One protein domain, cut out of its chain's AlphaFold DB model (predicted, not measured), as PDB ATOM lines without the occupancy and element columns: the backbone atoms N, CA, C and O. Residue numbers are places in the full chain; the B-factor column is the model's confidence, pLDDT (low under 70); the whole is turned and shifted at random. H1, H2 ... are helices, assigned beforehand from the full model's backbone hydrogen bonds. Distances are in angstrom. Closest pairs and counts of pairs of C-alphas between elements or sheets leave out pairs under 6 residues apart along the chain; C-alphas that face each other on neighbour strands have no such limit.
ATOM      1  N   LYS A 180      35.506  58.510 -38.893       82.31
ATOM      2  CA  LYS A 180      35.902  57.785 -40.111       82.31
ATOM      3  C   LYS A 180      34.702  57.343 -40.950       82.31
ATOM      4  O   LYS A 180      34.729  57.476 -42.167       82.31
ATOM      5  N   ALA A 181      33.614  56.908 -40.308       81.94
ATOM      6  CA  ALA A 181      32.409  56.450 -41.000       81.94
ATOM      7  C   ALA A 181      31.800  57.523 -41.923       81.94
ATOM      8  O   ALA A 181      31.405  57.218 -43.047       81.94
ATOM      9  N   ALA A 182      31.778  58.787 -41.485       84.06
ATOM     10  CA  ALA A 182      31.291  59.901 -42.292       84.06
ATOM     11  C   ALA A 182      32.195  60.161 -43.506       84.06
ATOM     12  O   ALA A 182      31.710  60.292 -44.630       84.06
ATOM     13  N   GLN A 183      33.515  60.152 -43.300       87.69
ATOM     14  CA  GLN A 183      34.494  60.308 -44.382       87.69
ATOM     15  C   GLN A 183      34.373  59.180 -45.418       87.69
ATOM     16  O   GLN A 183      34.363  59.434 -46.622       87.69
ATOM     17  N   TRP A 184      34.212  57.938 -44.959       88.81
ATOM     18  CA  TRP A 184      34.002  56.775 -45.822       88.81
ATOM     19  C   TRP A 184      32.698  56.882 -46.619       88.81
ATOM     20  O   TRP A 184      32.676  56.558 -47.808       88.81
ATOM     21  N   ALA A 185      31.626  57.390 -46.005       87.12
ATOM     22  CA  ALA A 185      30.358  57.627 -46.688       87.12
ATOM     23  C   ALA A 185      30.479  58.697 -47.787       87.12
ATOM     24  O   ALA A 185      29.933  58.503 -48.872       87.12
ATOM     25  N   ILE A 186      31.232  59.780 -47.557       91.12
ATOM     26  CA  ILE A 186      31.493  60.812 -48.580       91.12
ATOM     27  C   ILE A 186      32.274  60.222 -49.759       91.12
ATOM     28  O   ILE A 186      31.945  60.484 -50.914       91.12
ATOM     29  N   ILE A 187      33.277  59.381 -49.493       92.81
ATOM     30  CA  ILE A 187      34.024  58.686 -50.550       92.81
ATOM     31  C   ILE A 187      33.079  57.820 -51.393       92.81
ATOM     32  O   ILE A 187      33.091  57.912 -52.622       92.81
ATOM     33  N   GLY A 188      32.221  57.026 -50.744       90.75
ATOM     34  CA  GLY A 188      31.216  56.209 -51.426       90.75
ATOM     35  C   GLY A 188      30.222  57.040 -52.246       90.75
ATOM     36  O   GLY A 188      29.917  56.683 -53.385       90.75
ATOM     37  N   LEU A 189      29.774  58.181 -51.711       90.69
ATOM     38  CA  LEU A 189      28.917  59.135 -52.417       90.69
ATOM     39  C   LEU A 189      29.594  59.628 -53.699       90.69
ATOM     40  O   LEU A 189      29.019  59.497 -54.778       90.69
ATOM     41  N   ARG A 190      30.835  60.115 -53.611       94.12
ATOM     42  CA  ARG A 190      31.578  60.610 -54.779       94.12
ATOM     43  C   ARG A 190      31.778  59.532 -55.836       94.12
ATOM     44  O   ARG A 190      31.556  59.792 -57.017       94.12
ATOM     45  N   MET A 191      32.088  58.300 -55.422       93.56
ATOM     46  CA  MET A 191      32.137  57.155 -56.336       93.56
ATOM     47  C   MET A 191      30.793  56.911 -57.039       93.56
ATOM     48  O   MET A 191      30.774  56.675 -58.247       93.56
ATOM     49  N   SER A 192      29.669  56.996 -56.317       89.81
ATOM     50  CA  SER A 192      28.324  56.814 -56.890       89.81
ATOM     51  C   SER A 192      27.939  57.921 -57.881       89.81
ATOM     52  O   SER A 192      27.257  57.657 -58.871       89.81
ATOM     53  N   CYS A 193      28.447  59.135 -57.665       90.81
ATOM     54  CA  CYS A 193      28.268  60.287 -58.547       90.81
ATOM     55  C   CYS A 193      29.288  60.340 -59.699       90.81
ATOM     56  O   CYS A 193      29.319  61.332 -60.422       90.81
ATOM     57  N   GLN A 194      30.120  59.305 -59.874       93.94
ATOM     58  CA  GLN A 194      31.209  59.248 -60.863       93.94
ATOM     59  C   GLN A 194      32.309  60.314 -60.679       93.94
ATOM     60  O   GLN A 194      33.150  60.492 -61.561       93.94
ATOM     61  N   ASP A 195      32.380  60.973 -59.518       95.25
ATOM     62  CA  ASP A 195      33.512  61.823 -59.133       95.25
ATOM     63  C   ASP A 195      34.673  60.955 -58.623       95.25
ATOM     64  O   ASP A 195      35.032  60.925 -57.442       95.25
ATOM     65  N   PHE A 196      35.260  60.186 -59.539       96.19
ATOM     66  CA  PHE A 196      36.347  59.268 -59.209       96.19
ATOM     67  C   PHE A 196      37.624  60.004 -58.796       96.19
ATOM     68  O   PHE A 196      38.367  59.513 -57.948       96.19
ATOM     69  N   LEU A 197      37.873  61.186 -59.368       96.31
ATOM     70  CA  LEU A 197      39.034  61.999 -59.013       96.31
ATOM     71  C   LEU A 197      38.910  62.524 -57.580       96.31
ATOM     72  O   LEU A 197      39.852  62.381 -56.801       96.31
ATOM     73  N   GLY A 198      37.754  63.082 -57.213       95.56
ATOM     74  CA  GLY A 198      37.508  63.549 -55.856       95.56
ATOM     75  C   GLY A 198      37.501  62.410 -54.836       95.56
ATOM     76  O   GLY A 198      38.097  62.548 -53.769       95.56
ATOM     77  N   ALA A 199      36.925  61.253 -55.178       96.38
ATOM     78  CA  ALA A 199      37.004  60.059 -54.335       96.38
ATOM     79  C   ALA A 199      38.459  59.604 -54.104       96.38
ATOM     80  O   ALA A 199      38.839  59.333 -52.964       96.38
ATOM     81  N   ALA A 200      39.296  59.574 -55.150       96.38
ATOM     82  CA  ALA A 200      40.720  59.245 -55.025       96.38
ATOM     83  C   ALA A 200      41.473  60.239 -54.134       96.38
ATOM     84  O   ALA A 200      42.310  59.841 -53.327       96.38
ATOM     85  N   GLN A 201      41.196  61.538 -54.285       96.50
ATOM     86  CA  GLN A 201      41.819  62.579 -53.468       96.50
ATOM     87  C   GLN A 201      41.486  62.395 -51.988       96.50
ATOM     88  O   GLN A 201      42.402  62.402 -51.170       96.50
ATOM     89  N   LEU A 202      40.212  62.161 -51.656       94.94
ATOM     90  CA  LEU A 202      39.797  61.903 -50.278       94.94
ATOM     91  C   LEU A 202      40.430  60.628 -49.719       94.94
ATOM     92  O   LEU A 202      40.968  60.663 -48.618       94.94
ATOM     93  N   LEU A 203      40.447  59.530 -50.485       95.50
ATOM     94  CA  LEU A 203      41.100  58.279 -50.076       95.50
ATOM     95  C   LEU A 203      42.582  58.473 -49.745       95.50
ATOM     96  O   LEU A 203      43.064  57.955 -48.743       95.50
ATOM     97  N   ASN A 204      43.301  59.239 -50.563       94.56
ATOM     98  CA  ASN A 204      44.722  59.515 -50.349       94.56
ATOM     99  C   ASN A 204      44.989  60.484 -49.188       94.56
ATOM    100  O   ASN A 204      46.119  60.556 -48.709       94.56
ATOM    101  N   GLN A 205      43.976  61.236 -48.755       94.19
ATOM    102  CA  GLN A 205      44.049  62.170 -47.628       94.19
ATOM    103  C   GLN A 205      43.555  61.563 -46.310       94.19
ATOM    104  O   GLN A 205      43.709  62.204 -45.270       94.19
ATOM    105  N   LEU A 206      42.963  60.361 -46.334       91.19
ATOM    106  CA  LEU A 206      42.534  59.684 -45.115       91.19
ATOM    107  C   LEU A 206      43.732  59.486 -44.172       91.19
ATOM    108  O   LEU A 206      44.761  58.953 -44.605       91.19
ATOM    109  N   PRO A 207      43.611  59.873 -42.890       92.25
ATOM    110  CA  PRO A 207      44.564  59.469 -41.869       92.25
ATOM    111  C   PRO A 207      44.652  57.943 -41.807       92.25
ATOM    112  O   PRO A 207      43.637  57.252 -41.896       92.25
ATOM    113  N   ILE A 208      45.873  57.432 -41.674       93.06
ATOM    114  CA  ILE A 208      46.140  56.002 -41.519       93.06
ATOM    115  C   ILE A 208      46.717  55.825 -40.130       93.06
ATOM    116  O   ILE A 208      47.926  55.951 -39.929       93.06
ATOM    117  N   ASP A 209      45.824  55.595 -39.179       90.75
ATOM    118  CA  ASP A 209      46.180  55.414 -37.778       90.75
ATOM    119  C   ASP A 209      46.489  53.940 -37.490       90.75
ATOM    120  O   ASP A 209      47.302  53.628 -36.617       90.75
ATOM    121  N   ASP A 210      45.860  53.024 -38.235       89.12
ATOM    122  CA  ASP A 210      46.012  51.584 -38.060       89.12
ATOM    123  C   ASP A 210      45.918  50.780 -39.376       89.12
ATOM    124  O   ASP A 210      45.787  51.308 -40.484       89.12
ATOM    125  N   VAL A 211      46.031  49.453 -39.249       89.06
ATOM    126  CA  VAL A 211      45.961  48.509 -40.375       89.06
ATOM    127  C   VAL A 211      44.582  48.513 -41.042       89.06
ATOM    128  O   VAL A 211      44.503  48.333 -42.255       89.06
ATOM    129  N   THR A 212      43.504  48.737 -40.291       87.44
ATOM    130  CA  THR A 212      42.132  48.791 -40.820       87.44
ATOM    131  C   THR A 212      41.974  49.978 -41.762       87.44
ATOM    132  O   THR A 212      41.401  49.825 -42.839       87.44
ATOM    133  N   ASP A 213      42.534  51.138 -41.407       88.31
ATOM    134  CA  ASP A 213      42.514  52.329 -42.263       88.31
ATOM    135  C   ASP A 213      43.271  52.095 -43.571       88.31
ATOM    136  O   ASP A 213      42.768  52.400 -44.658       88.31
ATOM    137  N   ALA A 214      44.471  51.514 -43.469       92.81
ATOM    138  CA  ALA A 214      45.284  51.177 -44.630       92.81
ATOM    139  C   ALA A 214      44.538  50.200 -45.549       92.81
ATOM    140  O   ALA A 214      44.424  50.442 -46.751       92.81
ATOM    141  N   GLN A 215      43.953  49.142 -44.977       93.56
ATOM    142  CA  GLN A 215      43.182  48.163 -45.735       93.56
ATOM    143  C   GLN A 215      41.937  48.782 -46.376       93.56
ATOM    144  O   GLN A 215      41.670  48.515 -47.544       93.56
ATOM    145  N   PHE A 216      41.185  49.621 -45.653       93.69
ATOM    146  CA  PHE A 216      40.027  50.315 -46.212       93.69
ATOM    147  C   PHE A 216      40.437  51.145 -47.429       93.69
ATOM    148  O   PHE A 216      39.853  50.984 -48.502       93.69
ATOM    149  N   ARG A 217      41.474  51.983 -47.291       95.88
ATOM    150  CA  ARG A 217      41.982  52.808 -48.391       95.88
ATOM    151  C   ARG A 217      42.353  51.947 -49.597       95.88
ATOM    152  O   ARG A 217      41.893  52.220 -50.703       95.88
ATOM    153  N   ASP A 218      43.153  50.908 -49.384       96.56
ATOM    154  CA  ASP A 218      43.699  50.085 -50.465       96.56
ATOM    155  C   ASP A 218      42.592  49.289 -51.186       96.56
ATOM    156  O   ASP A 218      42.561  49.248 -52.417       96.56
ATOM    157  N   ILE A 219      41.608  48.753 -50.453       97.19
ATOM    158  CA  ILE A 219      40.421  48.102 -51.035       97.19
ATOM    159  C   ILE A 219      39.596  49.095 -51.859       97.19
ATOM    160  O   ILE A 219      39.160  48.777 -52.969       97.19
ATOM    161  N   GLN A 220      39.373  50.306 -51.347       97.00
ATOM    162  CA  GLN A 220      38.594  51.312 -52.066       97.00
ATOM    163  C   GLN A 220      39.324  51.845 -53.304       97.00
ATOM    164  O   GLN A 220      38.670  52.146 -54.302       97.00
ATOM    165  N   LEU A 221      40.660  51.892 -53.303       96.88
ATOM    166  CA  LEU A 221      41.444  52.192 -54.505       96.88
ATOM    167  C   LEU A 221      41.274  51.104 -55.578       96.88
ATOM    168  O   LEU A 221      41.113  51.438 -56.751       96.88
ATOM    169  N   ILE A 222      41.222  49.822 -55.197       97.25
ATOM    170  CA  ILE A 222      40.898  48.724 -56.127       97.25
ATOM    171  C   ILE A 222      39.477  48.895 -56.683       97.25
ATOM    172  O   ILE A 222      39.264  48.812 -57.895       97.25
ATOM    173  N   ASN A 223      38.496  49.193 -55.824       96.81
ATOM    174  CA  ASN A 223      37.122  49.444 -56.266       96.81
ATOM    175  C   ASN A 223      37.037  50.641 -57.228       96.81
ATOM    176  O   ASN A 223      36.284  50.601 -58.199       96.81
ATOM    177  N   LEU A 224      37.835  51.686 -57.003       96.56
ATOM    178  CA  LEU A 224      37.897  52.843 -57.888       96.56
ATOM    179  C   LEU A 224      38.437  52.474 -59.274       96.56
ATOM    180  O   LEU A 224      37.834  52.845 -60.280       96.56
ATOM    181  N   GLN A 225      39.522  51.695 -59.339       96.06
ATOM    182  CA  GLN A 225      40.066  51.208 -60.610       96.06
ATOM    183  C   GLN A 225      39.040  50.370 -61.382       96.06
ATOM    184  O   GLN A 225      38.927  50.508 -62.603       96.06
ATOM    185  N   ARG A 226      38.253  49.552 -60.670       95.81
ATOM    186  CA  ARG A 226      37.127  48.799 -61.237       95.81
ATOM    187  C   ARG A 226      36.051  49.719 -61.804       95.81
ATOM    188  O   ARG A 226      35.618  49.523 -62.935       95.81
ATOM    189  N   LEU A 227      35.626  50.721 -61.036       94.75
ATOM    190  CA  LEU A 227      34.599  51.680 -61.455       94.75
ATOM    191  C   LEU A 227      35.032  52.512 -62.670       94.75
ATOM    192  O   LEU A 227      34.203  52.817 -63.525       94.75
ATOM    193  N   GLN A 228      36.322  52.833 -62.772       94.62
ATOM    194  CA  GLN A 228      36.901  53.548 -63.911       94.62
ATOM    195  C   GLN A 228      37.049  52.672 -65.166       94.62
ATOM    196  O   GLN A 228      37.123  53.210 -66.268       94.62
ATOM    197  N   ASN A 229      37.061  51.340 -65.026       94.25
ATOM    198  CA  ASN A 229      37.254  50.386 -66.127       94.25
ATOM    199  C   ASN A 229      36.150  49.302 -66.164       94.25
ATOM    200  O   ASN A 229      36.451  48.107 -66.093       94.25
ATOM    201  N   PRO A 230      34.864  49.672 -66.312       87.62
ATOM    202  CA  PRO A 230      33.733  48.776 -66.045       87.62
ATOM    203  C   PRO A 230      33.634  47.545 -66.963       87.62
ATOM    204  O   PRO A 230      32.994  46.570 -66.588       87.62
ATOM    205  N   LEU A 231      34.241  47.575 -68.155       86.31
ATOM    206  CA  LEU A 231      34.151  46.490 -69.147       86.31
ATOM    207  C   LEU A 231      35.393  45.589 -69.218       86.31
ATOM    208  O   LEU A 231      35.371  44.592 -69.933       86.31
ATOM    209  N   GLY A 232      36.481  45.942 -68.534       86.69
ATOM    210  CA  GLY A 232      37.770  45.259 -68.704       86.69
ATOM    211  C   GLY A 232      38.621  45.176 -67.446       86.69
ATOM    212  O   GLY A 232      39.763  44.726 -67.516       86.69
ATOM    213  N   PHE A 233      38.100  45.617 -66.301       96.25
ATOM    214  CA  PHE A 233      38.827  45.490 -65.052       96.25
ATOM    215  C   PHE A 233      38.964  44.021 -64.659       96.25
ATOM    216  O   PHE A 233      37.979  43.302 -64.503       96.25
ATOM    217  N   THR A 234      40.206  43.603 -64.453       95.94
ATOM    218  CA  THR A 234      40.554  42.314 -63.863       95.94
ATOM    219  C   THR A 234      41.541  42.576 -62.739       95.94
ATOM    220  O   THR A 234      42.380  43.472 -62.841       95.94
ATOM    221  N   LEU A 235      41.408  41.828 -61.645       97.06
ATOM    222  CA  LEU A 235      42.329  41.944 -60.520       97.06
ATOM    223  C   LEU A 235      43.726  41.494 -60.950       97.06
ATOM    224  O   LEU A 235      43.867  40.448 -61.588       97.06
ATOM    225  N   SER A 236      44.753  42.253 -60.561       97.62
ATOM    226  CA  SER A 236      46.126  41.747 -60.620       97.62
ATOM    227  C   SER A 236      46.316  40.615 -59.606       97.62
ATOM    228  O   SER A 236      45.564  40.502 -58.634       97.62
ATOM    229  N   SER A 237      47.351  39.794 -59.797       96.88
ATOM    230  CA  SER A 237      47.680  38.729 -58.844       96.88
ATOM    231  C   SER A 237      47.935  39.276 -57.436       96.88
ATOM    232  O   SER A 237      47.496  38.681 -56.457       96.88
ATOM    233  N   GLU A 238      48.578  40.438 -57.317       97.44
ATOM    234  CA  GLU A 238      48.829  41.100 -56.035       97.44
ATOM    235  C   GLU A 238      47.533  41.601 -55.385       97.44
ATOM    236  O   GLU A 238      47.343  41.427 -54.183       97.44
ATOM    237  N   GLN A 239      46.624  42.190 -56.171       98.19
ATOM    238  CA  GLN A 239      45.328  42.662 -55.673       98.19
ATOM    239  C   GLN A 239      44.461  41.507 -55.180       98.19
ATOM    240  O   GLN A 239      43.826  41.617 -54.137       98.19
ATOM    241  N   GLU A 240      44.444  40.397 -55.913       97.69
ATOM    242  CA  GLU A 240      43.696  39.200 -55.535       97.69
ATOM    243  C   GLU A 240      44.250  38.575 -54.249       97.69
ATOM    244  O   GLU A 240      43.480  38.295 -53.333       97.69
ATOM    245  N   VAL A 241      45.575  38.435 -54.121       97.50
ATOM    246  CA  VAL A 241      46.214  37.955 -52.881       97.50
ATOM    247  C   VAL A 241      45.891  38.874 -51.701       97.50
ATOM    248  O   VAL A 241      45.524  38.392 -50.628       97.50
ATOM    249  N   PHE A 242      45.980  40.190 -51.896       97.88
ATOM    250  CA  PHE A 242      45.639  41.161 -50.862       97.88
ATOM    251  C   PHE A 242      44.168  41.051 -50.438       97.88
ATOM    252  O   PHE A 242      43.892  40.905 -49.248       97.88
ATOM    253  N   LEU A 243      43.225  41.061 -51.385       97.06
ATOM    254  CA  LEU A 243      41.797  40.967 -51.077       97.06
ATOM    255  C   LEU A 243      41.458  39.665 -50.349       97.06
ATOM    256  O   LEU A 243      40.727  39.722 -49.364       97.06
ATOM    257  N   ASN A 244      42.018  38.528 -50.777       95.81
ATOM    258  CA  ASN A 244      41.831  37.248 -50.089       95.81
ATOM    259  C   ASN A 244      42.357  37.319 -48.649       95.81
ATOM    260  O   ASN A 244      41.644  36.966 -47.715       95.81
ATOM    261  N   SER A 245      43.551  37.890 -48.442       95.06
ATOM    262  CA  SER A 245      44.126  38.025 -47.096       95.06
ATOM    263  C   SER A 245      43.255  38.849 -46.138       95.06
ATOM    264  O   SER A 245      43.190  38.543 -44.948       95.06
ATOM    265  N   VAL A 246      42.561  39.880 -46.640       92.12
ATOM    266  CA  VAL A 246      41.641  40.681 -45.821       92.12
ATOM    267  C   VAL A 246      40.291  39.978 -45.656       92.12
ATOM    268  O   VAL A 246      39.724  40.015 -44.565       92.12
ATOM    269  N   ALA A 247      39.779  39.334 -46.709       90.31
ATOM    270  CA  ALA A 247      38.495  38.634 -46.723       90.31
ATOM    271  C   ALA A 247      38.453  37.424 -45.773       90.31
ATOM    272  O   ALA A 247      37.433  37.218 -45.102       90.31
ATOM    273  N   ASP A 248      39.557  36.680 -45.694       87.44
ATOM    274  CA  ASP A 248      39.737  35.518 -44.813       87.44
ATOM    275  C   ASP A 248      40.172  35.918 -43.396       87.44
ATOM    276  O   ASP A 248      40.155  35.111 -42.467       87.44
ATOM    277  N   GLY A 249      40.571  37.177 -43.214       83.69
ATOM    278  CA  GLY A 249      40.920  37.724 -41.914       83.69
ATOM    279  C   GLY A 249      39.703  38.066 -41.051       83.69
ATOM    280  O   GLY A 249      38.538  37.972 -41.444       83.69
ATOM    281  N   PHE A 250      40.000  38.569 -39.854       78.62
ATOM    282  CA  PHE A 250      39.003  39.078 -38.905       78.62
ATOM    283  C   PHE A 250      38.850  40.606 -38.968       78.62
ATOM    284  O   PHE A 250      38.324  41.213 -38.047       78.62
ATOM    285  N   SER A 251      39.337  41.254 -40.031       79.00
ATOM    286  CA  SER A 251      39.296  42.716 -40.147       79.00
ATOM    287  C   SER A 251      37.849  43.240 -40.194       79.00
ATOM    288  O   SER A 251      37.052  42.702 -40.968       79.00
ATOM    289  N   PRO A 252      37.497  44.328 -39.476       76.19
ATOM    290  CA  PRO A 252      36.156  44.923 -39.535       76.19
ATOM    291  C   PRO A 252      35.721  45.359 -40.945       76.19
ATOM    292  O   PRO A 252      34.531  45.467 -41.227       76.19
ATOM    293  N   ILE A 253      36.677  45.598 -41.850       83.19
ATOM    294  CA  ILE A 253      36.430  46.037 -43.232       83.19
ATOM    295  C   ILE A 253      36.462  44.883 -44.250       83.19
ATOM    296  O   ILE A 253      36.314  45.117 -45.451       83.19
ATOM    297  N   ARG A 254      36.583  43.621 -43.805       86.38
ATOM    298  CA  ARG A 254      36.622  42.438 -44.690       86.38
ATOM    299  C   ARG A 254      35.406  42.299 -45.600       86.38
ATOM    300  O   ARG A 254      35.533  41.775 -46.703       86.38
ATOM    301  N   GLY A 255      34.248  42.821 -45.186       85.44
ATOM    302  CA  GLY A 255      33.037  42.849 -46.010       85.44
ATOM    303  C   GLY A 255      33.242  43.569 -47.349       85.44
ATOM    304  O   GLY A 255      32.717  43.123 -48.366       85.44
ATOM    305  N   TYR A 256      34.078  44.614 -47.389       89.25
ATOM    306  CA  TYR A 256      34.421  45.299 -48.638       89.25
ATOM    307  C   TYR A 256      35.276  44.416 -49.557       89.25
ATOM    308  O   TYR A 256      35.007  44.347 -50.755       89.25
ATOM    309  N   ALA A 257      36.267  43.703 -49.005       93.06
ATOM    310  CA  ALA A 257      37.094  42.775 -49.778       93.06
ATOM    311  C   ALA A 257      36.264  41.607 -50.331       93.06
ATOM    312  O   ALA A 257      36.309  41.334 -51.532       93.06
ATOM    313  N   ARG A 258      35.439  40.986 -49.473       92.50
ATOM    314  CA  ARG A 258      34.488  39.928 -49.850       92.50
ATOM    315  C   ARG A 258      33.540  40.400 -50.954       92.50
ATOM    316  O   ARG A 258      33.315  39.664 -51.905       92.50
ATOM    317  N   GLY A 259      33.051  41.641 -50.880       90.81
ATOM    318  CA  GLY A 259      32.195  42.237 -51.909       90.81
ATOM    319  C   GLY A 259      32.878  42.380 -53.274       90.81
ATOM    320  O   GLY A 259      32.280  42.035 -54.291       90.81
ATOM    321  N   ILE A 260      34.136  42.839 -53.317       93.50
ATOM    322  CA  ILE A 260      34.896  42.935 -54.577       93.50
ATOM    323  C   ILE A 260      35.179  41.542 -55.153       93.50
ATOM    324  O   ILE A 260      34.996  41.336 -56.352       93.50
ATOM    325  N   LEU A 261      35.600  40.585 -54.321       95.50
ATOM    326  CA  LEU A 261      35.877  39.213 -54.759       95.50
ATOM    327  C   LEU A 261      34.609  38.495 -55.227       95.50
ATOM    328  O   LEU A 261      34.626  37.864 -56.278       95.50
ATOM    329  N   GLY A 262      33.494  38.644 -54.512       92.94
ATOM    330  CA  GLY A 262      32.201  38.117 -54.942       92.94
ATOM    331  C   GLY A 262      31.765  38.698 -56.286       92.94
ATOM    332  O   GLY A 262      31.344  37.955 -57.162       92.94
ATOM    333  N   LEU A 263      31.944  40.007 -56.491       92.50
ATOM    334  CA  LEU A 263      31.574  40.674 -57.743       92.50
ATOM    335  C   LEU A 263      32.465  40.290 -58.936       92.50
ATOM    336  O   LEU A 263      31.977  40.242 -60.060       92.50
ATOM    337  N   LEU A 264      33.773  40.109 -58.724       93.81
ATOM    338  CA  LEU A 264      34.748  39.939 -59.814       93.81
ATOM    339  C   LEU A 264      35.185  38.489 -60.051       93.81
ATOM    340  O   LEU A 264      35.775  38.204 -61.093       93.81
ATOM    341  N   LYS A 265      34.974  37.600 -59.078       94.62
ATOM    342  CA  LYS A 265      35.449  36.209 -59.094       94.62
ATOM    343  C   LYS A 265      34.358  35.196 -58.743       94.62
ATOM    344  O   LYS A 265      34.667  34.011 -58.659       94.62
ATOM    345  N   ASP A 266      33.126  35.650 -58.508       91.12
ATOM    346  CA  ASP A 266      31.990  34.822 -58.083       91.12
ATOM    347  C   ASP A 266      32.252  34.037 -56.782       91.12
ATOM    348  O   ASP A 266      31.718  32.949 -56.562       91.12
ATOM    349  N   TYR A 267      33.094  34.579 -55.894       90.81
ATOM    350  CA  TYR A 267      33.364  33.960 -54.595       90.81
ATOM    351  C   TYR A 267      32.144  34.075 -53.680       90.81
ATOM    352  O   TYR A 267      31.586  35.158 -53.491       90.81
ATOM    353  N   VAL A 268      31.769  32.957 -53.062       86.75
ATOM    354  CA  VAL A 268      30.692  32.893 -52.072       86.75
ATOM    355  C   VAL A 268      31.312  32.774 -50.688       86.75
ATOM    356  O   VAL A 268      32.056  31.837 -50.413       86.75
ATOM    357  N   TYR A 269      30.981  33.723 -49.817       81.38
ATOM    358  CA  TYR A 269      31.385  33.706 -48.416       81.38
ATOM    359  C   TYR A 269      30.193  33.327 -47.553       81.38
ATOM    360  O   TYR A 269      29.121  33.923 -47.668       81.38
ATOM    361  N   TYR A 270      30.403  32.360 -46.670       76.12
ATOM    362  CA  TYR A 270      29.437  32.002 -45.642       76.12
ATOM    363  C   TYR A 270      29.731  32.796 -44.362       76.12
ATOM    364  O   TYR A 270      30.866  33.257 -44.180       76.12
ATOM    365  N   PRO A 271      28.726  33.007 -43.492       67.94
ATOM    366  CA  PRO A 271      28.971  33.497 -42.141       67.94
ATOM    367  C   PRO A 271      30.043  32.641 -41.470       67.94
ATOM    368  O   PRO A 271      30.064  31.423 -41.657       67.94
ATOM    369  N   ASP A 272      30.942  33.275 -40.721       65.94
ATOM    370  CA  ASP A 272      31.982  32.524 -40.030       65.94
ATOM    371  C   ASP A 272      31.323  31.569 -39.028       65.94
ATOM    372  O   ASP A 272      30.523  31.979 -38.182       65.94
ATOM    373  N   GLU A 273      31.674  30.289 -39.111       56.00
ATOM    374  CA  GLU A 273      31.262  29.311 -38.116       56.00
ATOM    375  C   GLU A 273      32.109  29.511 -36.860       56.00
ATOM    376  O   GLU A 273      33.269  29.099 -36.777       56.00
ATOM    377  N   TYR A 274      31.527  30.159 -35.856       53.47
ATOM    378  CA  TYR A 274      32.130  30.174 -34.536       53.47
ATOM    379  C   TYR A 274      31.908  28.807 -33.908       53.47
ATOM    380  O   TYR A 274      30.798  28.434 -33.531       53.47
ATOM    381  N   THR A 275      32.996  28.052 -33.772       44.38
ATOM    382  CA  THR A 275      33.024  26.922 -32.850       44.38
ATOM    383  C   THR A 275      33.016  27.494 -31.443       44.38
ATOM    384  O   THR A 275      34.050  27.722 -30.817       44.38
ATOM    385  N   PHE A 276      31.817  27.751 -30.931       44.97
ATOM    386  CA  PHE A 276      31.641  27.870 -29.502       44.97
ATOM    387  C   PHE A 276      32.024  26.509 -28.945       44.97
ATOM    388  O   PHE A 276      31.313  25.518 -29.114       44.97
ATOM    389  N   SER A 277      33.189  26.435 -28.298       40.47
ATOM    390  CA  SER A 277      33.333  25.409 -27.286       40.47
ATOM    391  C   SER A 277      32.178  25.712 -26.347       40.47
ATOM    392  O   SER A 277      32.183  26.768 -25.709       40.47
ATOM    393  N   GLU A 278      31.181  24.830 -26.282       40.75
ATOM    394  CA  GLU A 278      30.502  24.656 -25.018       40.75
ATOM    395  C   GLU A 278      31.660  24.560 -24.028       40.75
ATOM    396  O   GLU A 278      32.387  23.558 -23.988       40.75
ATOM    397  N   GLU A 279      31.886  25.613 -23.245       35.69
ATOM    398  CA  GLU A 279      32.364  25.382 -21.908       35.69
ATOM    399  C   GLU A 279      31.249  24.533 -21.303       35.69
ATOM    400  O   GLU A 279      30.366  25.016 -20.599       35.69
ATOM    401  N   ARG A 280      31.289  23.218 -21.592       32.88
ATOM    402  CA  ARG A 280      30.921  22.207 -20.629       32.88
ATOM    403  C   ARG A 280      31.509  22.777 -19.381       32.88
ATOM    404  O   ARG A 280      32.731  22.950 -19.345       32.88
ATOM    405  N   ILE A 281      30.634  23.155 -18.458       33.84
ATOM    406  CA  ILE A 281      30.985  23.500 -17.098       33.84
ATOM    407  C   ILE A 281      31.997  22.432 -16.731       33.84
ATOM    408  O   ILE A 281      31.628  21.281 -16.486       33.84
ATOM    409  N   ARG A 282      33.293  22.759 -16.841       29.72
ATOM    410  CA  ARG A 282      34.322  21.863 -16.360       29.72
ATOM    411  C   ARG A 282      33.903  21.768 -14.906       29.72
ATOM    412  O   ARG A 282      33.724  22.833 -14.300       29.72
ATOM    413  N   PRO A 283      33.614  20.566 -14.371       34.94
ATOM    414  CA  PRO A 283      33.444  20.447 -12.938       34.94
ATOM    415  C   PRO A 283      34.676  21.139 -12.395       34.94
ATOM    416  O   PRO A 283      35.779  20.738 -12.762       34.94
ATOM    417  N   ILE A 284      34.465  22.282 -11.736       36.56
ATOM    418  CA  ILE A 284      35.536  23.188 -11.358       36.56
ATOM    419  C   ILE A 284      36.513  22.297 -10.613       36.56
ATOM    420  O   ILE A 284      36.200  21.845  -9.509       36.56
ATOM    421  N   GLU A 285      37.647  21.976 -11.240       31.19
ATOM    422  CA  GLU A 285      38.752  21.411 -10.497       31.19
ATOM    423  C   GLU A 285      39.001  22.445  -9.408       31.19
ATOM    424  O   GLU A 285      39.131  23.633  -9.730       31.19
ATOM    425  N   PRO A 286      38.912  22.057  -8.127       32.53
ATOM    426  CA  PRO A 286      38.906  23.005  -7.039       32.53
ATOM    427  C   PRO A 286      40.285  23.647  -6.978       32.53
ATOM    428  O   PRO A 286      41.190  23.179  -6.294       32.53
ATOM    429  N   VAL A 287      40.437  24.757  -7.695       32.03
ATOM    430  CA  VAL A 287      41.494  25.719  -7.460       32.03
ATOM    431  C   VAL A 287      41.204  26.247  -6.067       32.03
ATOM    432  O   VAL A 287      40.234  26.986  -5.862       32.03
ATOM    433  N   ALA A 288      41.997  25.786  -5.101       39.62
ATOM    434  CA  ALA A 288      42.003  26.265  -3.731       39.62
ATOM    435  C   ALA A 288      42.223  27.783  -3.749       39.62
ATOM    436  O   ALA A 288      43.341  28.282  -3.778       39.62
TER     437      ALA A 288
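What this domain is: This is residues 180 to 288 of the 372 residues of the protein "Por_Secre_tail domain-containing protein" of Saprospirales bacterium (UniProt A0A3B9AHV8). What shape is seen first? A compact body of five helices with a long tail, of which residues 273 to 288 stick out. H3 stands in the middle, between the hairpin of H1 and H2 and the hairpin of H4 and H5. What is it made of? The printed part has 109 residues, with five named helices in the order H1 to H5 and no named strand: the class is all helix. How large is it? The whole is loose, with a radius of gyration of the C-alphas of 19.0 A, and spans 65 by 31 by 23 A, the tail making the length.

How they stand to each other: How does the printed part begin? H1, residues 180 to 192, H2, residues 196 to 205, and H3, residues 211 to 228, are an up-and-down bundle, each running against the one before. H1 touches H2 with residues 187 to 191 alone, the closest C-alphas being Ile 187 and Ala 199, 5.0 A apart. H2 touches H3, closest at C-alphas 203 and 217, 5.8 A apart. What follows? H4, residues 237 to 247, and H5, residues 254 to 265, form a hairpin at a steep tilt of 45 degrees. H3 touches H5, closest at C-alphas 219 and 257, 6.4 A apart, and only just touches H4, with 3 pairs of C-alphas within 8 A. How are the backbones? In H1 to H5 every O i to N i+4 pair is within hydrogen-bond range.

Where its parts are: Where do the helices begin and end? H1 begins at C-alpha 180 (35.902, 57.785, -40.111), and H5 ends at C-alpha 265 (35.449, 36.209, -59.094). Which is longest? H3, 25.7 A.

The domain as a whole: Is anything missing? The printed part has no cut. Where is confidence low? Residues 271 to 288 have pLDDT under 70.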